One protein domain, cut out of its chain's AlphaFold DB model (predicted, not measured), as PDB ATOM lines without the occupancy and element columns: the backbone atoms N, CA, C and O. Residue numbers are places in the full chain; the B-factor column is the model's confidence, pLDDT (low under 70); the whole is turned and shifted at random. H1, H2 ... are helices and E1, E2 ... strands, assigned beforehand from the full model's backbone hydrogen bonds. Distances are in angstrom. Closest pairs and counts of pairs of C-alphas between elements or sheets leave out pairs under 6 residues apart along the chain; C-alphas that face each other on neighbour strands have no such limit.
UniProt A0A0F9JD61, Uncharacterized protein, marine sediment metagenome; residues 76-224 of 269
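What this domain is: This is residues 76 to 224 of the 269 residues of an uncharacterized protein of marine sediment metagenome (UniProt A0A0F9JD61). Two strongly twisted sheets lie partly face to face as a loosely formed sandwich: they come together where edge strand E1 runs beside edge strand E7, and stay apart at the opposite edges, E4 and E5. H2 grazes both sheets, while H3 sits far from the sandwich on the loop between E6 and E7, whose residues 202 to 207 stick out. The printed part has 149 residues with seven named strands and three short helices, in the order E1 E2 H1 E3 H2 E4 E5 E6 H3 E7; the sheets, E4 E3 E6 E7 and E1 E2 E5, are antiparallel. The class is mostly strand, though under half of the residues are in named elements. The whole is compact, with a radius of gyration of the C-alphas of 16.4 A and spans of 52 by 36 by 31 A.

How they stand to each other: Residues 76 to 77 pair, parallel, with residues 213 to 214 of E7, residues 212 to 223. E1, residues 82 to 87, and E2, residues 98 to 106, form a hairpin, with N 84 and O 104 2.9 A apart. E5, residues 173 to 177, is the antiparallel neighbour of E2, with N 99 and O 176 3.0 A apart. In the other sheet E3, residues 119 to 123, is antiparallel to E4, residues 149 to 153, with N 122 and O 150 2.9 A apart, and to E6, residues 183 to 193, with N 121 and O 192 2.8 A apart. E6 and E7 are antiparallel at 161 degrees, with N 187 and O 219 3.0 A apart. Between the sheets, the closest C-alphas of E1 and E7 are Leu 83 and Glu 217, 5.9 A apart, and those of E2 and E6 are Ile 103 and Ala 189, 7.4 A apart. H1, residues 109 to 112, only grazes the four-strand sheet. H2, residues 136 to 139, only grazes both sheets. H3, residues 201 to 204, is on neither. These helices are too short for any O i to N i+4 pair; each has one O i to N i+3 pair, within range.

Where its parts are: E1 begins at C-alpha 82, (-31.210, 8.399, 18.296). E2 is 26.6 A long, E6 33.1 A and E7 33.6 A. E7 ends at C-alpha 223, (-26.213, 28.652, 2.447).

The domain as a whole: The C-alphas farthest apart, Thr 204 and Val 224, are 53.3 A apart. The printed part has no cut. The links E3 to H2 and E4 to E5 are long. Mean pLDDT of the printed part is 74.8; 44 residues are under 70, among them 140 to 149, 162 to 171 and 195 to 210.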
ATOM      1  N   ASN A  76     -40.969  13.444  27.423       81.81
ATOM      2  CA  ASN A  76     -39.662  12.948  27.838       81.81
ATOM      3  C   ASN A  76     -38.784  12.676  26.610       81.81
ATOM      4  O   ASN A  76     -39.236  11.982  25.694       81.81
ATOM      5  N   PRO A  77     -37.525  13.139  26.579       85.56
ATOM      6  CA  PRO A  77     -36.582  12.652  25.589       85.56
ATOM      7  C   PRO A  77     -36.328  11.154  25.818       85.56
ATOM      8  O   PRO A  77     -36.230  10.691  26.958       85.56
ATOM      9  N   SER A  78     -36.222  10.402  24.728       89.25
ATOM     10  CA  SER A  78     -35.812   9.001  24.728       89.25
ATOM     11  C   SER A  78     -34.415   8.854  25.337       89.25
ATOM     12  O   SER A  78     -33.543   9.709  25.173       89.25
ATOM     13  N   VAL A  79     -34.205   7.758  26.060       88.94
ATOM     14  CA  VAL A  79     -32.945   7.455  26.752       88.94
ATOM     15  C   VAL A  79     -32.013   6.619  25.870       88.94
ATOM     16  O   VAL A  79     -30.793   6.691  26.029       88.94
ATOM     17  N   THR A  80     -32.568   5.818  24.954       88.06
ATOM     18  CA  THR A  80     -31.801   4.922  24.067       88.06
ATOM     19  C   THR A  80     -31.878   5.292  22.593       88.06
ATOM     20  O   THR A  80     -30.987   4.912  21.834       88.06
ATOM     21  N   GLY A  81     -32.935   5.991  22.187       90.50
ATOM     22  CA  GLY A  81     -33.208   6.340  20.807       90.50
ATOM     23  C   GLY A  81     -32.308   7.452  20.284       90.50
ATOM     24  O   GLY A  81     -31.973   8.397  20.996       90.50
ATOM     25  N   SER A  82     -31.940   7.356  19.011       92.12
ATOM     26  CA  SER A  82     -31.210   8.399  18.296       92.12
ATOM     27  C   SER A  82     -31.764   8.600  16.888       92.12
ATOM     28  O   SER A  82     -32.273   7.671  16.257       92.12
ATOM     29  N   LEU A  83     -31.634   9.827  16.390       91.50
ATOM     30  CA  LEU A  83     -31.889  10.175  14.998       91.50
ATOM     31  C   LEU A  83     -30.561  10.344  14.265       91.50
ATOM     32  O   LEU A  83     -29.595  10.848  14.831       91.50
ATOM     33  N   VAL A  84     -30.522   9.961  12.992       90.00
ATOM     34  CA  VAL A  84     -29.413  10.290  12.090       90.00
ATOM     35  C   VAL A  84     -29.961  11.105  10.929       90.00
ATOM     36  O   VAL A  84     -30.899  10.694  10.244       90.00
ATOM     37  N   LEU A  85     -29.370  12.282  10.722       89.69
ATOM     38  CA  LEU A  85     -29.757  13.230   9.682       89.69
ATOM     39  C   LEU A  85     -28.719  13.245   8.566       89.69
ATOM     40  O   LEU A  85     -27.587  13.689   8.757       89.69
ATOM     41  N   THR A  86     -29.119  12.791   7.381       88.62
ATOM     42  CA  THR A  86     -28.267  12.793   6.187       88.62
ATOM     43  C   THR A  86     -28.800  13.789   5.170       88.62
ATOM     44  O   THR A  86     -29.900  13.621   4.649       88.62
ATOM     45  N   VAL A  87     -28.008  14.814   4.858       87.75
ATOM     46  CA  VAL A  87     -28.284  15.765   3.771       87.75
ATOM     47  C   VAL A  87     -27.675  15.221   2.478       87.75
ATOM     48  O   VAL A  87     -26.515  14.809   2.469       87.75
ATOM     49  N   ASN A  88     -28.445  15.196   1.388       82.62
ATOM     50  CA  ASN A  88     -27.997  14.616   0.114       82.62
ATOM     51  C   ASN A  88     -26.944  15.478  -0.623       82.62
ATOM     52  O   ASN A  88     -26.153  14.954  -1.409       82.62
ATOM     53  N   GLU A  89     -26.920  16.785  -0.362       76.00
ATOM     54  CA  GLU A  89     -25.979  17.739  -0.950       76.00
ATOM     55  C   GLU A  89     -24.647  17.761  -0.191       76.00
ATOM     56  O   GLU A  89     -24.573  18.081   0.995       76.00
ATOM     57  N   THR A  90     -23.554  17.473  -0.901       61.91
ATOM     58  CA  THR A  90     -22.194  17.453  -0.335       61.91
ATOM     59  C   THR A  90     -21.506  18.810  -0.486       61.91
ATOM     60  O   THR A  90     -20.528  18.964  -1.218       61.91
ATOM     61  N   GLY A  91     -22.015  19.825   0.216       61.66
ATOM     62  CA  GLY A  91     -21.420  21.161   0.202       61.66
ATOM     63  C   GLY A  91     -22.297  22.252   0.806       61.66
ATOM     64  O   GLY A  91     -23.088  22.018   1.713       61.66
ATOM     65  N   THR A  92     -22.120  23.469   0.298       79.12
ATOM     66  CA  THR A  92     -22.914  24.647   0.661       79.12
ATOM     67  C   THR A  92     -24.027  24.870  -0.356       79.12
ATOM     68  O   THR A  92     -23.752  24.847  -1.557       79.12
ATOM     69  N   LEU A  93     -25.245  25.144   0.105       85.94
ATOM     70  CA  LEU A  93     -26.402  25.368  -0.761       85.94
ATOM     71  C   LEU A  93     -26.412  26.784  -1.351       85.94
ATOM     72  O   LEU A  93     -25.980  27.738  -0.701       85.94
ATOM     73  N   GLU A  94     -26.970  26.943  -2.549       85.19
ATOM     74  CA  GLU A  94     -27.362  28.254  -3.075       85.19
ATOM     75  C   GLU A  94     -28.731  28.699  -2.514       85.19
ATOM     76  O   GLU A  94     -29.561  27.856  -2.156       85.19
ATOM     77  N   PRO A  95     -29.033  30.011  -2.462       84.06
ATOM     78  CA  PRO A  95     -30.336  30.491  -2.018       84.06
ATOM     79  C   PRO A  95     -31.463  29.955  -2.908       84.06
ATOM     80  O   PRO A  95     -31.410  30.077  -4.133       84.06
ATOM     81  N   TYR A  96     -32.508  29.402  -2.291       79.25
ATOM     82  CA  TYR A  96     -33.593  28.680  -2.967       79.25
ATOM     83  C   TYR A  96     -33.181  27.401  -3.735       79.25
ATOM     84  O   TYR A  96     -33.926  26.950  -4.610       79.25
ATOM     85  N   GLN A  97     -32.033  26.784  -3.436       79.50
ATOM     86  CA  GLN A  97     -31.733  25.425  -3.904       79.50
ATOM     87  C   GLN A  97     -32.676  24.414  -3.234       79.50
ATOM     88  O   GLN A  97     -32.894  24.467  -2.024       79.50
ATOM     89  N   VAL A  98     -33.239  23.485  -4.011       82.00
ATOM     90  CA  VAL A  98     -33.949  22.322  -3.453       82.00
ATOM     91  C   VAL A  98     -32.907  21.304  -3.008       82.00
ATOM     92  O   VAL A  98     -32.036  20.955  -3.800       82.00
ATOM     93  N   PHE A  99     -33.022  20.815  -1.778       81.88
ATOM     94  CA  PHE A  99     -32.186  19.748  -1.229       81.88
ATOM     95  C   PHE A  99     -33.057  18.712  -0.517       81.88
ATOM     96  O   PHE A  99     -34.263  18.908  -0.333       81.88
ATOM     97  N   GLU A 100     -32.455  17.591  -0.138       84.69
ATOM     98  CA  GLU A 100     -33.153  16.478   0.495       84.69
ATOM     99  C   GLU A 100     -32.468  16.104   1.805       84.69
ATOM    100  O   GLU A 100     -31.239  16.122   1.913       84.69
ATOM    101  N   ILE A 101     -33.284  15.748   2.791       85.25
ATOM    102  CA  ILE A 101     -32.835  15.212   4.068       85.25
ATOM    103  C   ILE A 101     -33.497  13.857   4.322       85.25
ATOM    104  O   ILE A 101     -34.719  13.685   4.218       85.25
ATOM    105  N   THR A 102     -32.654  12.887   4.649       86.38
ATOM    106  CA  THR A 102     -33.050  11.568   5.126       86.38
ATOM    107  C   THR A 102     -32.930  11.549   6.642       86.38
ATOM    108  O   THR A 102     -31.890  11.926   7.187       86.38
ATOM    109  N   ILE A 103     -34.001  11.121   7.303       86.94
ATOM    110  CA  ILE A 103     -34.096  10.920   8.744       86.94
ATOM    111  C   ILE A 103     -34.173   9.412   8.995       86.94
ATOM    112  O   ILE A 103     -35.133   8.754   8.585       86.94
ATOM    113  N   GLU A 104     -33.171   8.878   9.678       87.81
ATOM    114  CA  GLU A 104     -33.105   7.492  10.140       87.81
ATOM    115  C   GLU A 104     -33.360   7.453  11.655       87.81
ATOM    116  O   GLU A 104     -32.852   8.298  12.395       87.81
ATOM    117  N   VAL A 105     -34.174   6.496  12.109       89.44
ATOM    118  CA  VAL A 105     -34.522   6.287  13.526       89.44
ATOM    119  C   VAL A 105     -33.853   5.005  13.990       89.44
ATOM    120  O   VAL A 105     -34.024   3.965  13.353       89.44
ATOM    121  N   LEU A 106     -33.125   5.082  15.103       90.31
ATOM    122  CA  LEU A 106     -32.377   3.974  15.686       90.31
ATOM    123  C   LEU A 106     -32.721   3.832  17.172       90.31
ATOM    124  O   LEU A 106     -32.771   4.829  17.888       90.31
ATOM    125  N   ASN A 107     -32.872   2.596  17.653       91.81
ATOM    126  CA  ASN A 107     -32.964   2.253  19.083       91.81
ATOM    127  C   ASN A 107     -34.093   2.942  19.891       91.81
ATOM    128  O   ASN A 107     -33.993   3.049  21.118       91.81
ATOM    129  N   PHE A 108     -35.175   3.391  19.246       91.56
ATOM    130  CA  PHE A 108     -36.326   4.046  19.886       91.56
ATOM    131  C   PHE A 108     -37.263   3.034  20.575       91.56
ATOM    132  O   PHE A 108     -38.450   2.924  20.261       91.56
ATOM    133  N   THR A 109     -36.712   2.232  21.484       90.38
ATOM    134  CA  THR A 109     -37.412   1.087  22.087       90.38
ATOM    135  C   THR A 109     -38.625   1.478  22.929       90.38
ATOM    136  O   THR A 109     -39.568   0.699  23.021       90.38
ATOM    137  N   GLU A 110     -38.671   2.699  23.463       88.44
ATOM    138  CA  GLU A 110     -39.812   3.218  24.220       88.44
ATOM    139  C   GLU A 110     -41.093   3.221  23.377       88.44
ATOM    140  O   GLU A 110     -42.171   2.956  23.893       88.44
ATOM    141  N   ALA A 111     -40.993   3.431  22.061       85.94
ATOM    142  CA  ALA A 111     -42.138   3.395  21.156       85.94
ATOM    143  C   ALA A 111     -42.696   1.974  20.898       85.94
ATOM    144  O   ALA A 111     -43.745   1.841  20.262       85.94
ATOM    145  N   LEU A 112     -42.039   0.914  21.389       85.25
ATOM    146  CA  LEU A 112     -42.576  -0.455  21.427       85.25
ATOM    147  C   LEU A 112     -43.465  -0.714  22.652       85.25
ATOM    148  O   LEU A 112     -44.210  -1.695  22.654       85.25
ATOM    149  N   GLU A 113     -43.398   0.137  23.679       84.38
ATOM    150  CA  GLU A 113     -44.198  -0.023  24.892       84.38
ATOM    151  C   GLU A 113     -45.704   0.138  24.607       84.38
ATOM    152  O   GLU A 113     -46.138   0.727  23.610       84.38
ATOM    153  N   ASP A 114     -46.526  -0.448  25.475       73.19
ATOM    154  CA  ASP A 114     -47.982  -0.327  25.396       73.19
ATOM    155  C   ASP A 114     -48.399   1.096  25.818       73.19
ATOM    156  O   ASP A 114     -47.946   1.543  26.873       73.19
ATOM    157  N   PRO A 115     -49.238   1.824  25.052       69.69
ATOM    158  CA  PRO A 115     -49.990   1.433  23.854       69.69
ATOM    159  C   PRO A 115     -49.464   2.096  22.564       69.69
ATOM    160  O   PRO A 115     -50.233   2.427  21.657       69.69
ATOM    161  N   TYR A 116     -48.160   2.360  22.461       75.62
ATOM    162  CA  TYR A 116     -47.557   2.928  21.249       75.62
ATOM    163  C   TYR A 116     -47.418   1.881  20.136       75.62
ATOM    164  O   TYR A 116     -47.496   2.223  18.956       75.62
ATOM    165  N   HIS A 117     -47.298   0.598  20.502       78.06
ATOM    166  CA  HIS A 117     -47.366  -0.556  19.593       78.06
ATOM    167  C   HIS A 117     -46.396  -0.478  18.394       78.06
ATOM    168  O   HIS A 117     -46.743  -0.839  17.260       78.06
ATOM    169  N   GLY A 118     -45.188   0.037  18.629       82.00
ATOM    170  CA  GLY A 118     -44.169   0.224  17.601       82.00
ATOM    171  C   GLY A 118     -44.558   1.262  16.551       82.00
ATOM    172  O   GLY A 118     -44.235   1.074  15.377       82.00
ATOM    173  N   LYS A 119     -45.320   2.304  16.920       81.50
ATOM    174  CA  LYS A 119     -45.739   3.396  16.025       81.50
ATOM    175  C   LYS A 119     -45.172   4.730  16.478       81.50
ATOM    176  O   LYS A 119     -45.380   5.154  17.612       81.50
ATOM    177  N   ILE A 120     -44.541   5.418  15.534       82.81
ATOM    178  CA  ILE A 120     -43.973   6.751  15.728       82.81
ATOM    179  C   ILE A 120     -44.474   7.709  14.655       82.81
ATOM    180  O   ILE A 120     -44.828   7.303  13.546       82.81
ATOM    181  N   MET A 121     -44.453   8.994  14.974       82.69
ATOM    182  CA  MET A 121     -44.463  10.073  14.000       82.69
ATOM    183  C   MET A 121     -43.031  10.552  13.788       82.69
ATOM    184  O   MET A 121     -42.333  10.785  14.762       82.69
ATOM    185  N   ILE A 122     -42.599  10.733  12.547       83.62
ATOM    186  CA  ILE A 122     -41.266  11.250  12.200       83.62
ATOM    187  C   ILE A 122     -41.425  12.463  11.286       83.62
ATOM    188  O   ILE A 122     -42.267  12.418  10.386       83.62
ATOM    189  N   GLY A 123     -40.658  13.536  11.493       83.31
ATOM    190  CA  GLY A 123     -40.801  14.760  10.706       83.31
ATOM    191  C   GLY A 123     -39.884  15.931  11.065       83.31
ATOM    192  O   GLY A 123     -38.944  15.804  11.840       83.31
ATOM    193  N   ILE A 124     -40.183  17.088  10.474       84.00
ATOM    194  CA  ILE A 124     -39.478  18.366  10.611       84.00
ATOM    195  C   ILE A 124     -40.517  19.405  11.067       84.00
ATOM    196  O   ILE A 124     -41.397  19.755  10.274       84.00
ATOM    197  N   PRO A 125     -40.470  19.883  12.326       80.06
ATOM    198  CA  PRO A 125     -41.452  20.836  12.840       80.06
ATOM    199  C   PRO A 125     -41.323  22.204  12.163       80.06
ATOM    200  O   PRO A 125     -40.239  22.579  11.726       80.06
ATOM    201  N   GLY A 126     -42.412  22.973  12.096       73.19
ATOM    202  CA  GLY A 126     -42.402  24.304  11.469       73.19
ATOM    203  C   GLY A 126     -41.586  25.347  12.244       73.19
ATOM    204  O   GLY A 126     -40.772  26.057  11.657       73.19
ATOM    205  N   VAL A 127     -41.789  25.424  13.560       72.31
ATOM    206  CA  VAL A 127     -41.052  26.282  14.508       72.31
ATOM    207  C   VAL A 127     -40.741  25.513  15.798       72.31
ATOM    208  O   VAL A 127     -41.431  24.540  16.113       72.31
ATOM    209  N   GLY A 128     -39.701  25.936  16.517       66.62
ATOM    210  CA  GLY A 128     -39.306  25.368  17.811       66.62
ATOM    211  C   GLY A 128     -39.839  26.163  19.004       66.62
ATOM    212  O   GLY A 128     -40.500  27.190  18.833       66.62
ATOM    213  N   GLU A 129     -39.517  25.671  20.198       68.44
ATOM    214  CA  GLU A 129     -39.846  26.276  21.492       68.44
ATOM    215  C   GLU A 129     -39.141  27.636  21.681       68.44
ATOM    216  O   GLU A 129     -38.097  27.916  21.083       68.44
ATOM    217  N   GLU A 130     -39.681  28.487  22.558       58.12
ATOM    218  CA  GLU A 130     -39.005  29.708  23.000       58.12
ATOM    219  C   GLU A 130     -37.686  29.364  23.722       58.12
ATOM    220  O   GLU A 130     -37.674  28.943  24.874       58.12
ATOM    221  N   GLY A 131     -36.557  29.564  23.032       60.59
ATOM    222  CA  GLY A 131     -35.214  29.234  23.527       60.59
ATOM    223  C   GLY A 131     -34.501  28.121  22.750       60.59
ATOM    224  O   GLY A 131     -33.315  27.896  22.989       60.59
ATOM    225  N   VAL A 132     -35.178  27.471  21.797       66.94
ATOM    226  CA  VAL A 132     -34.583  26.503  20.865       66.94
ATOM    227  C   VAL A 132     -34.313  27.194  19.520       66.94
ATOM    228  O   VAL A 132     -35.222  27.412  18.719       66.94
ATOM    229  N   ASP A 133     -33.050  27.556  19.274       74.69
ATOM    230  CA  ASP A 133     -32.605  28.263  18.060       74.69
ATOM    231  C   ASP A 133     -32.639  27.347  16.815       74.69
ATOM    232  O   ASP A 133     -31.620  26.776  16.409       74.69
ATOM    233  N   ILE A 134     -33.820  27.207  16.195       84.19
ATOM    234  CA  ILE A 134     -34.016  26.462  14.938       84.19
ATOM    235  C   ILE A 134     -34.637  27.308  13.821       84.19
ATOM    236  O   ILE A 134     -35.584  28.079  13.998       84.19
ATOM    237  N   ASP A 135     -34.133  27.092  12.611       85.94
ATOM    238  CA  ASP A 135     -34.445  27.863  11.411       85.94
ATOM    239  C   ASP A 135     -35.469  27.179  10.496       85.94
ATOM    240  O   ASP A 135     -35.724  27.676   9.400       85.94
ATOM    241  N   ASN A 136     -36.075  26.060  10.916       85.38
ATOM    242  CA  ASN A 136     -36.977  25.218  10.112       85.38
ATOM    243  C   ASN A 136     -37.988  26.011   9.259       85.38
ATOM    244  O   ASN A 136     -38.170  25.738   8.070       85.38
ATOM    245  N   HIS A 137     -38.589  27.052   9.838       78.06
ATOM    246  CA  HIS A 137     -39.541  27.942   9.176       78.06
ATOM    247  C   HIS A 137     -39.003  28.590   7.883       78.06
ATOM    248  O   HIS A 137     -39.772  28.822   6.946       78.06
ATOM    249  N   LEU A 138     -37.693  28.837   7.787       81.00
ATOM    250  CA  LEU A 138     -37.026  29.434   6.625       81.00
ATOM    251  C   LEU A 138     -36.876  28.469   5.437       81.00
ATOM    252  O   LEU A 138     -36.651  28.934   4.319       81.00
ATOM    253  N   PHE A 139     -37.042  27.158   5.646       78.25
ATOM    254  CA  PHE A 139     -36.796  26.123   4.632       78.25
ATOM    255  C   PHE A 139     -38.030  25.739   3.776       78.25
ATOM    256  O   PHE A 139     -37.988  24.793   2.986       78.25
ATOM    257  N   SER A 140     -39.158  26.442   3.946       62.50
ATOM    258  CA  SER A 140     -40.506  25.904   3.663       62.50
ATOM    259  C   SER A 140     -41.269  26.502   2.460       62.50
ATOM    260  O   SER A 140     -42.391  26.090   2.166       62.50
ATOM    261  N   SER A 141     -40.703  27.470   1.732       52.00
ATOM    262  CA  SER A 141     -41.446  28.265   0.732       52.00
ATOM    263  C   SER A 141     -41.138  27.839  -0.718       52.00
ATOM    264  O   SER A 141     -40.254  28.446  -1.325       52.00
ATOM    265  N   PRO A 142     -41.851  26.856  -1.330       44.59
ATOM    266  CA  PRO A 142     -43.276  27.050  -1.633       44.59
ATOM    267  C   PRO A 142     -44.122  25.752  -1.785       44.59
ATOM    268  O   PRO A 142     -45.081  25.742  -2.562       44.59
ATOM    269  N   LEU A 143     -43.749  24.626  -1.163       44.59
ATOM    270  CA  LEU A 143     -44.404  23.333  -1.425       44.59
ATOM    271  C   LEU A 143     -45.707  23.189  -0.621       44.59
ATOM    272  O   LEU A 143     -45.694  22.935   0.576       44.59
ATOM    273  N   GLY A 144     -46.847  23.328  -1.306       38.81
ATOM    274  CA  GLY A 144     -48.195  23.263  -0.716       38.81
ATOM    275  C   GLY A 144     -48.682  21.872  -0.286       38.81
ATOM    276  O   GLY A 144     -49.878  21.702  -0.054       38.81
ATOM    277  N   GLU A 145     -47.792  20.888  -0.188       44.16
ATOM    278  CA  GLU A 145     -48.055  19.602   0.457       44.16
ATOM    279  C   GLU A 145     -47.302  19.612   1.787       44.16
ATOM    280  O   GLU A 145     -46.103  19.363   1.842       44.16
ATOM    281  N   HIS A 146     -48.017  19.958   2.861       48.16
ATOM    282  CA  HIS A 146     -47.480  20.200   4.209       48.16
ATOM    283  C   HIS A 146     -46.982  18.920   4.924       48.16
ATOM    284  O   HIS A 146     -46.911  18.872   6.149       48.16
ATOM    285  N   ILE A 147     -46.651  17.867   4.173       52.03
ATOM    286  CA  ILE A 147     -46.260  16.543   4.666       52.03
ATOM    287  C   ILE A 147     -44.762  16.555   5.011       52.03
ATOM    288  O   ILE A 147     -43.950  15.883   4.380       52.03
ATOM    289  N   LEU A 148     -44.387  17.344   6.019       59.41
ATOM    290  CA  LEU A 148     -43.077  17.230   6.668       59.41
ATOM    291  C   LEU A 148     -43.130  16.337   7.907       59.41
ATOM    292  O   LEU A 148     -42.242  16.393   8.746       59.41
ATOM    293  N   ASN A 149     -44.138  15.477   8.013       66.00
ATOM    294  CA  ASN A 149     -44.202  14.415   9.000       66.00
ATOM    295  C   ASN A 149     -45.071  13.250   8.499       66.00
ATOM    296  O   ASN A 149     -45.941  13.419   7.644       66.00
ATOM    297  N   ARG A 150     -44.810  12.049   9.015       71.19
ATOM    298  CA  ARG A 150     -45.459  10.791   8.609       71.19
ATOM    299  C   ARG A 150     -45.498   9.807   9.776       71.19
ATOM    300  O   ARG A 150     -44.660   9.886  10.674       71.19
ATOM    301  N   ARG A 151     -46.445   8.864   9.745       77.44
ATOM    302  CA  ARG A 151     -46.546   7.775  10.726       77.44
ATOM    303  C   ARG A 151     -45.832   6.520  10.211       77.44
ATOM    304  O   ARG A 151     -46.200   5.962   9.171       77.44
ATOM    305  N   GLU A 152     -44.844   6.063  10.967       77.88
ATOM    306  CA  GLU A 152     -44.005   4.907  10.651       77.88
ATOM    307  C   GLU A 152     -44.140   3.794  11.689       77.88
ATOM    308  O   GLU A 152     -44.703   3.980  12.771       77.88
ATOM    309  N   SER A 153     -43.653   2.613  11.310       82.75
ATOM    310  CA  SER A 153     -43.490   1.476  12.213       82.75
ATOM    311  C   SER A 153     -42.010   1.256  12.487       82.75
ATOM    312  O   SER A 153     -41.192   1.448  11.587       82.75
ATOM    313  N   ILE A 154     -41.696   0.842  13.708       84.00
ATOM    314  CA  ILE A 154     -40.352   0.416  14.098       84.00
ATOM    315  C   ILE A 154     -40.307  -1.097  14.308       84.00
ATOM    316  O   ILE A 154     -41.342  -1.719  14.565       84.00
ATOM    317  N   ASP A 155     -39.114  -1.665  14.183       86.25
ATOM    318  CA  ASP A 155     -38.825  -3.073  14.431       86.25
ATOM    319  C   ASP A 155     -38.685  -3.378  15.935       86.25
ATOM    320  O   ASP A 155     -38.752  -2.482  16.778       86.25
ATOM    321  N   ASP A 156     -38.437  -4.645  16.283       88.19
ATOM    322  CA  ASP A 156     -38.221  -5.097  17.670       88.19
ATOM    323  C   ASP A 156     -37.011  -4.426  18.372       88.19
ATOM    324  O   ASP A 156     -36.831  -4.587  19.581       88.19
ATOM    325  N   TRP A 157     -36.180  -3.672  17.640       87.69
ATOM    326  CA  TRP A 157     -35.053  -2.894  18.160       87.69
ATOM    327  C   TRP A 157     -35.358  -1.394  18.252       87.69
ATOM    328  O   TRP A 157     -34.483  -0.623  18.636       87.69
ATOM    329  N   GLY A 158     -36.570  -0.950  17.912       82.06
ATOM    330  CA  GLY A 158     -36.934   0.466  17.877       82.06
ATOM    331  C   GLY A 158     -36.306   1.239  16.710       82.06
ATOM    332  O   GLY A 158     -36.211   2.465  16.766       82.06
ATOM    333  N   SER A 159     -35.845   0.544  15.672       85.94
ATOM    334  CA  SER A 159     -35.273   1.122  14.450       85.94
ATOM    335  C   SER A 159     -36.274   1.027  13.292       85.94
ATOM    336  O   SER A 159     -37.333   0.420  13.440       85.94
ATOM    337  N   TYR A 160     -36.007   1.644  12.140       79.81
ATOM    338  CA  TYR A 160     -36.948   1.601  11.010       79.81
ATOM    339  C   TYR A 160     -37.220   0.166  10.507       79.81
ATOM    340  O   TYR A 160     -36.287  -0.551  10.152       79.81
ATOM    341  N   ASP A 161     -38.491  -0.253  10.429       72.56
ATOM    342  CA  ASP A 161     -38.851  -1.602   9.962       72.56
ATOM    343  C   ASP A 161     -38.870  -1.706   8.425       72.56
ATOM    344  O   ASP A 161     -39.910  -1.583   7.767       72.56
ATOM    345  N   GLU A 162     -37.702  -1.995   7.846       65.88
ATOM    346  CA  GLU A 162     -37.530  -2.284   6.414       65.88
ATOM    347  C   GLU A 162     -38.341  -3.510   5.933       65.88
ATOM    348  O   GLU A 162     -38.647  -3.641   4.743       65.88
ATOM    349  N   SER A 163     -38.721  -4.429   6.832       61.53
ATOM    350  CA  SER A 163     -39.345  -5.707   6.461       61.53
ATOM    351  C   SER A 163     -40.806  -5.576   6.008       61.53
ATOM    352  O   SER A 163     -41.336  -6.470   5.339       61.53
ATOM    353  N   MET A 164     -41.433  -4.423   6.268       58.12
ATOM    354  CA  MET A 164     -42.806  -4.085   5.866       58.12
ATOM    355  C   MET A 164     -42.996  -3.866   4.347       58.12
ATOM    356  O   MET A 164     -44.105  -3.589   3.879       58.12
ATOM    357  N   GLY A 165     -41.942  -4.056   3.545       46.53
ATOM    358  CA  GLY A 165     -42.034  -4.699   2.223       46.53
ATOM    359  C   GLY A 165     -42.727  -3.934   1.088       46.53
ATOM    360  O   GLY A 165     -42.909  -4.493   0.006       46.53
ATOM    361  N   THR A 166     -43.130  -2.681   1.307       43.09
ATOM    362  CA  THR A 166     -43.739  -1.807   0.278       43.09
ATOM    363  C   THR A 166     -43.306  -0.342   0.353       43.09
ATOM    364  O   THR A 166     -43.703   0.439  -0.510       43.09
ATOM    365  N   ARG A 167     -42.498   0.024   1.355       50.78
ATOM    366  CA  ARG A 167     -41.958   1.372   1.555       50.78
ATOM    367  C   ARG A 167     -40.531   1.412   1.035       50.78
ATOM    368  O   ARG A 167     -39.752   0.503   1.300       50.78
ATOM    369  N   SER A 168     -40.246   2.397   0.197       45.44
ATOM    370  CA  SER A 168     -38.966   2.539  -0.490       45.44
ATOM    371  C   SER A 168     -37.944   3.264   0.381       45.44
ATOM    372  O   SER A 168     -38.311   4.054   1.244       45.44
ATOM    373  N   ASP A 169     -36.660   3.112   0.060       50.00
ATOM    374  CA  ASP A 169     -35.540   3.874   0.642       50.00
ATOM    375  C   ASP A 169     -35.747   5.412   0.564       50.00
ATOM    376  O   ASP A 169     -35.073   6.191   1.237       50.00
ATOM    377  N   THR A 170     -36.691   5.865  -0.271       52.47
ATOM    378  CA  THR A 170     -37.109   7.261  -0.458       52.47
ATOM    379  C   THR A 170     -38.275   7.709   0.423       52.47
ATOM    380  O   THR A 170     -38.733   8.838   0.276       52.47
ATOM    381  N   ASP A 171     -38.799   6.877   1.317       58.09
ATOM    382  CA  ASP A 171     -39.915   7.282   2.180       58.09
ATOM    383  C   ASP A 171     -39.436   8.258   3.283       58.09
ATOM    384  O   ASP A 171     -40.247   8.882   3.966       58.09
ATOM    385  N   CYS A 172     -38.112   8.433   3.426       72.62
ATOM    386  CA  CYS A 172     -37.470   8.939   4.635       72.62
ATOM    387  C   CYS A 172     -36.739  10.309   4.628       72.62
ATOM    388  O   CYS A 172     -36.234  10.660   5.685       72.62
ATOM    389  N   LEU A 173     -36.595  11.160   3.602       77.31
ATOM    390  CA  LEU A 173     -37.346  11.310   2.346       77.31
ATOM    391  C   LEU A 173     -37.929  12.731   2.179       77.31
ATOM    392  O   LEU A 173     -38.818  12.951   1.356       77.31
ATOM    393  N   PHE A 174     -37.439  13.711   2.947       79.19
ATOM    394  CA  PHE A 174     -38.004  15.058   3.021       79.19
ATOM    395  C   PHE A 174     -37.290  16.012   2.059       79.19
ATOM    396  O   PHE A 174     -36.069  16.155   2.095       79.19
ATOM    397  N   LYS A 175     -38.059  16.688   1.199       79.94
ATOM    398  CA  LYS A 175     -37.555  17.687   0.244       79.94
ATOM    399  C   LYS A 175     -37.784  19.089   0.799       79.94
ATOM    400  O   LYS A 175     -38.916  19.444   1.120       79.94
ATOM    401  N   LEU A 176     -36.725  19.885   0.875       81.19
ATOM    402  CA  LEU A 176     -36.719  21.225   1.461       81.19
ATOM    403  C   LEU A 176     -36.164  22.255   0.475       81.19
ATOM    404  O   LEU A 176     -35.558  21.904  -0.540       81.19
ATOM    405  N   LEU A 177     -36.363  23.537   0.778       82.44
ATOM    406  CA  LEU A 177     -35.796  24.642   0.013       82.44
ATOM    407  C   LEU A 177     -34.819  25.444   0.876       82.44
ATOM    408  O   LEU A 177     -35.152  25.825   1.989       82.44
ATOM    409  N   ALA A 178     -33.627  25.740   0.369       84.88
ATOM    410  CA  ALA A 178     -32.654  26.563   1.077       84.88
ATOM    411  C   ALA A 178     -33.175  28.004   1.304       84.88
ATOM    412  O   ALA A 178     -33.767  28.589   0.385       84.88
ATOM    413  N   PRO A 179     -32.916  28.613   2.480       83.88
ATOM    414  CA  PRO A 179     -33.239  30.008   2.771       83.88
ATOM    415  C   PRO A 179     -32.740  31.001   1.714       83.88
ATOM    416  O   PRO A 179     -31.762  30.777   1.006       83.88
ATOM    417  N   ASN A 180     -33.398  32.157   1.625       77.25
ATOM    418  CA  ASN A 180     -33.127  33.149   0.578       77.25
ATOM    419  C   ASN A 180     -31.904  34.053   0.814       77.25
ATOM    420  O   ASN A 180     -31.670  34.985   0.041       77.25
ATOM    421  N   LYS A 181     -31.160  33.820   1.894       82.06
ATOM    422  CA  LYS A 181     -29.989  34.595   2.302       82.06
ATOM    423  C   LYS A 181     -28.829  33.641   2.543       82.06
ATOM    424  O   LYS A 181     -29.031  32.508   2.964       82.06
ATOM    425  N   ALA A 182     -27.621  34.138   2.308       87.56
ATOM    426  CA  ALA A 182     -26.419  33.464   2.765       87.56
ATOM    427  C   ALA A 182     -26.379  33.470   4.300       87.56
ATOM    428  O   ALA A 182     -26.680  34.494   4.923       87.56
ATOM    429  N   GLY A 183     -25.994  32.349   4.897       88.88
ATOM    430  CA  GLY A 183     -26.004  32.159   6.339       88.88
ATOM    431  C   GLY A 183     -25.718  30.718   6.742       88.88
ATOM    432  O   GLY A 183     -25.655  29.812   5.911       88.88
ATOM    433  N   THR A 184     -25.563  30.529   8.045       91.75
ATOM    434  CA  THR A 184     -25.539  29.218   8.688       91.75
ATOM    435  C   THR A 184     -26.860  29.064   9.422       91.75
ATOM    436  O   THR A 184     -27.233  29.972  10.163       91.75
ATOM    437  N   TYR A 185     -27.548  27.952   9.190       89.69
ATOM    438  CA  TYR A 185     -28.906  27.697   9.654       89.69
ATOM    439  C   TYR A 185     -28.984  26.354  10.381       89.69
ATOM    440  O   TYR A 185     -28.347  25.385   9.956       89.69
ATOM    441  N   THR A 186     -29.793  26.273  11.433       90.88
ATOM    442  CA  THR A 186     -30.040  25.031  12.177       90.88
ATOM    443  C   THR A 186     -31.348  24.404  11.705       90.88
ATOM    444  O   THR A 186     -32.421  24.962  11.924       90.88
ATOM    445  N   LEU A 187     -31.274  23.237  11.064       88.50
ATOM    446  CA  LEU A 187     -32.444  22.441  10.697       88.50
ATOM    447  C   LEU A 187     -32.622  21.313  11.720       88.50
ATOM    448  O   LEU A 187     -31.705  20.521  11.912       88.50
ATOM    449  N   MET A 188     -33.789  21.226  12.351       88.94
ATOM    450  CA  MET A 188     -34.123  20.195  13.338       88.94
ATOM    451  C   MET A 188     -35.139  19.197  12.790       88.94
ATOM    452  O   MET A 188     -36.101  19.576  12.119       88.94
ATOM    453  N   ALA A 189     -34.950  17.934  13.136       88.38
ATOM    454  CA  ALA A 189     -35.847  16.829  12.845       88.38
ATOM    455  C   ALA A 189     -36.198  16.080  14.136       88.38
ATOM    456  O   ALA A 189     -35.490  16.171  15.139       88.38
ATOM    457  N   LEU A 190     -37.316  15.360  14.100       87.56
ATOM    458  CA  LEU A 190     -37.969  14.833  15.284       87.56
ATOM    459  C   LEU A 190     -38.630  13.474  15.009       87.56
ATOM    460  O   LEU A 190     -39.212  13.265  13.942       87.56
ATOM    461  N   ALA A 191     -38.602  12.580  15.993       88.38
ATOM    462  CA  ALA A 191     -39.426  11.380  16.055       88.38
ATOM    463  C   ALA A 191     -40.182  11.349  17.388       88.38
ATOM    464  O   ALA A 191     -39.603  11.639  18.426       88.38
ATOM    465  N   ILE A 192     -41.469  11.004  17.370       85.38
ATOM    466  CA  ILE A 192     -42.363  11.092  18.526       85.38
ATOM    467  C   ILE A 192     -43.209   9.815  18.662       85.38
ATOM    468  O   ILE A 192     -43.879   9.402  17.712       85.38
ATOM    469  N   ALA A 193     -43.250   9.237  19.861       83.25
ATOM    470  CA  ALA A 193     -44.248   8.263  20.303       83.25
ATOM    471  C   ALA A 193     -45.430   8.972  21.000       83.25
ATOM    472  O   ALA A 193     -45.260  10.036  21.586       83.25
ATOM    473  N   ALA A 194     -46.621   8.366  20.973       73.25
ATOM    474  CA  ALA A 194     -47.883   8.888  21.543       73.25
ATOM    475  C   ALA A 194     -48.655   9.972  20.751       73.25
ATOM    476  O   ALA A 194     -49.750  10.348  21.172       73.25
ATOM    477  N   VAL A 195     -48.189  10.448  19.587       63.00
ATOM    478  CA  VAL A 195     -48.900  11.538  18.879       63.00
ATOM    479  C   VAL A 195     -50.284  11.117  18.379       63.00
ATOM    480  O   VAL A 195     -50.424  10.190  17.579       63.00
ATOM    481  N   ASN A 196     -51.294  11.875  18.816       52.28
ATOM    482  CA  ASN A 196     -52.668  11.884  18.311       52.28
ATOM    483  C   ASN A 196     -53.249  10.478  18.044       52.28
ATOM    484  O   ASN A 196     -53.531  10.091  16.905       52.28
ATOM    485  N   GLN A 197     -53.440   9.691  19.108       49.25
ATOM    486  CA  GLN A 197     -54.150   8.406  19.053       49.25
ATOM    487  C   GLN A 197     -55.674   8.593  18.864       49.25
ATOM    488  O   GLN A 197     -56.487   8.203  19.701       49.25
ATOM    489  N   SER A 198     -56.089   9.197  17.746       36.88
ATOM    490  CA  SER A 198     -57.502   9.377  17.405       36.88
ATOM    491  C   SER A 198     -58.062   8.177  16.629       36.88
ATOM    492  O   SER A 198     -57.547   7.827  15.568       36.88
ATOM    493  N   GLY A 199     -59.166   7.604  17.123       39.41
ATOM    494  CA  GLY A 199     -59.912   6.510  16.484       39.41
ATOM    495  C   GLY A 199     -59.843   5.188  17.258       39.41
ATOM    496  O   GLY A 199     -58.764   4.640  17.451       39.41
ATOM    497  N   VAL A 200     -61.012   4.675  17.669       40.91
ATOM    498  CA  VAL A 200     -61.256   3.486  18.525       40.91
ATOM    499  C   VAL A 200     -60.586   3.550  19.905       40.91
ATOM    500  O   VAL A 200     -61.295   3.512  20.902       40.91
ATOM    501  N   PHE A 201     -59.267   3.739  19.978       43.00
ATOM    502  CA  PHE A 201     -58.511   3.970  21.215       43.00
ATOM    503  C   PHE A 201     -59.055   5.162  22.017       43.00
ATOM    504  O   PHE A 201     -59.259   5.043  23.222       43.00
ATOM    505  N   ALA A 202     -59.399   6.260  21.333       41.88
ATOM    506  CA  ALA A 202     -60.011   7.448  21.939       41.88
ATOM    507  C   ALA A 202     -61.386   7.201  22.604       41.88
ATOM    508  O   ALA A 202     -61.804   8.007  23.431       41.88
ATOM    509  N   ASP A 203     -62.078   6.107  22.257       42.75
ATOM    510  CA  ASP A 203     -63.374   5.721  22.838       42.75
ATOM    511  C   ASP A 203     -63.252   4.569  23.861       42.75
ATOM    512  O   ASP A 203     -64.214   4.270  24.571       42.75
ATOM    513  N   THR A 204     -62.100   3.885  23.931       47.72
ATOM    514  CA  THR A 204     -61.876   2.716  24.807       47.72
ATOM    515  C   THR A 204     -60.901   2.959  25.951       47.72
ATOM    516  O   THR A 204     -60.861   2.155  26.879       47.72
ATOM    517  N   VAL A 205     -60.114   4.033  25.890       43.69
ATOM    518  CA  VAL A 205     -59.184   4.427  26.948       43.69
ATOM    519  C   VAL A 205     -59.641   5.783  27.484       43.69
ATOM    520  O   VAL A 205     -59.584   6.782  26.770       43.69
ATOM    521  N   GLU A 206     -60.127   5.816  28.733       41.81
ATOM    522  CA  GLU A 206     -60.270   7.077  29.475       41.81
ATOM    523  C   GLU A 206     -58.929   7.800  29.416       41.81
ATOM    524  O   GLU A 206     -57.944   7.200  29.834       41.81
ATOM    525  N   HIS A 207     -58.925   9.025  28.869       44.69
ATOM    526  CA  HIS A 207     -57.792   9.951  28.733       44.69
ATOM    527  C   HIS A 207     -56.503   9.447  29.388       44.69
ATOM    528  O   HIS A 207     -56.204   9.802  30.525       44.69
ATOM    529  N   ALA A 208     -55.773   8.569  28.695       46.09
ATOM    530  CA  ALA A 208     -54.525   8.086  29.245       46.09
ATOM    531  C   ALA A 208     -53.555   9.264  29.222       46.09
ATOM    532  O   ALA A 208     -53.167   9.717  28.142       46.09
ATOM    533  N   ASP A 209     -53.210   9.746  30.418       52.09
ATOM    534  CA  ASP A 209     -52.156  10.723  30.689       52.09
ATOM    535  C   ASP A 209     -50.807  10.101  30.292       52.09
ATOM    536  O   ASP A 209     -50.010   9.661  31.123       52.09
ATOM    537  N   MET A 210     -50.597   9.957  28.986       61.38
ATOM    538  CA  MET A 210     -49.414   9.348  28.409       61.38
ATOM    539  C   MET A 210     -48.442  10.442  28.058       61.38
ATOM    540  O   MET A 210     -48.735  11.315  27.240       61.38
ATOM    541  N   ASN A 211     -47.270  10.353  28.664       70.94
ATOM    542  CA  ASN A 211     -46.180  11.225  28.302       70.94
ATOM    543  C   ASN A 211     -45.814  10.975  26.840       70.94
ATOM    544  O   ASN A 211     -45.597   9.829  26.446       70.94
ATOM    545  N   ILE A 212     -45.664  12.037  26.055       77.25
ATOM    546  CA  ILE A 212     -44.951  11.918  24.787       77.25
ATOM    547  C   ILE A 212     -43.528  11.439  25.098       77.25
ATOM    548  O   ILE A 212     -42.876  11.963  26.004       77.25
ATOM    549  N   THR A 213     -43.024  10.484  24.322       85.12
ATOM    550  CA  THR A 213     -41.582  10.217  24.260       85.12
ATOM    551  C   THR A 213     -41.078  10.682  22.905       85.12
ATOM    552  O   THR A 213     -41.745  10.442  21.898       85.12
ATOM    553  N   TYR A 214     -39.928  11.350  22.848       87.88
ATOM    554  CA  TYR A 214     -39.406  11.908  21.600       87.88
ATOM    555  C   TYR A 214     -37.896  11.721  21.434       87.88
ATOM    556  O   TYR A 214     -37.161  11.551  22.401       87.88
ATOM    557  N   ILE A 215     -37.432  11.790  20.192       89.88
ATOM    558  CA  ILE A 215     -36.027  11.969  19.828       89.88
ATOM    559  C   ILE A 215     -35.954  13.208  18.941       89.88
ATOM    560  O   ILE A 215     -36.788  13.378  18.051       89.88
ATOM    561  N   GLU A 216     -34.944  14.040  19.153       90.25
ATOM    562  CA  GLU A 216     -34.642  15.196  18.315       90.25
ATOM    563  C   GLU A 216     -33.178  15.163  17.874       90.25
ATOM    564  O   GLU A 216     -32.322  14.630  18.578       90.25
ATOM    565  N   GLU A 217     -32.895  15.699  16.690       90.62
ATOM    566  CA  GLU A 217     -31.532  15.920  16.204       90.62
ATOM    567  C   GLU A 217     -31.513  17.160  15.306       90.62
ATOM    568  O   GLU A 217     -32.525  17.536  14.701       90.62
ATOM    569  N   THR A 218     -30.354  17.803  15.212       91.06
ATOM    570  CA  THR A 218     -30.131  18.995  14.397       91.06
ATOM    571  C   THR A 218     -29.014  18.781  13.383       91.06
ATOM    572  O   THR A 218     -28.041  18.069  13.616       91.06
ATOM    573  N   VAL A 219     -29.128  19.441  12.235       90.56
ATOM    574  CA  VAL A 219     -28.067  19.515  11.235       90.56
ATOM    575  C   VAL A 219     -27.830  20.966  10.834       90.56
ATOM    576  O   VAL A 219     -28.758  21.744  10.604       90.56
ATOM    577  N   THR A 220     -26.558  21.344  10.756       91.75
ATOM    578  CA  THR A 220     -26.151  22.670  10.294       91.75
ATOM    579  C   THR A 220     -26.185  22.726   8.769       91.75
ATOM    580  O   THR A 220     -25.412  22.039   8.101       91.75
ATOM    581  N   ILE A 221     -27.032  23.589   8.215       90.19
ATOM    582  CA  ILE A 221     -27.096  23.878   6.782       90.19
ATOM    583  C   ILE A 221     -26.382  25.202   6.508       90.19
ATOM    584  O   ILE A 221     -26.711  26.233   7.092       90.19
ATOM    585  N   VAL A 222     -25.415  25.197   5.591       90.56
ATOM    586  CA  VAL A 222     -24.715  26.415   5.159       90.56
ATOM    587  C   VAL A 222     -25.227  26.826   3.785       90.56
ATOM    588  O   VAL A 222     -25.018  26.111   2.804       90.56
ATOM    589  N   VAL A 223     -25.857  27.996   3.709       87.25
ATOM    590  CA  VAL A 223     -26.213  28.652   2.447       87.25
ATOM    591  C   VAL A 223     -25.129  29.675   2.127       87.25
ATOM    592  O   VAL A 223     -24.887  30.603   2.904       87.25
ATOM    593  N   VAL A 224     -24.469  29.533   0.984       86.44
ATOM    594  CA  VAL A 224     -23.536  30.550   0.481       86.44
ATOM    595  C   VAL A 224     -24.284  31.606  -0.319       86.44
ATOM    596  O   VAL A 224     -25.398  31.392  -0.794       86.44
TER     597      VAL A 224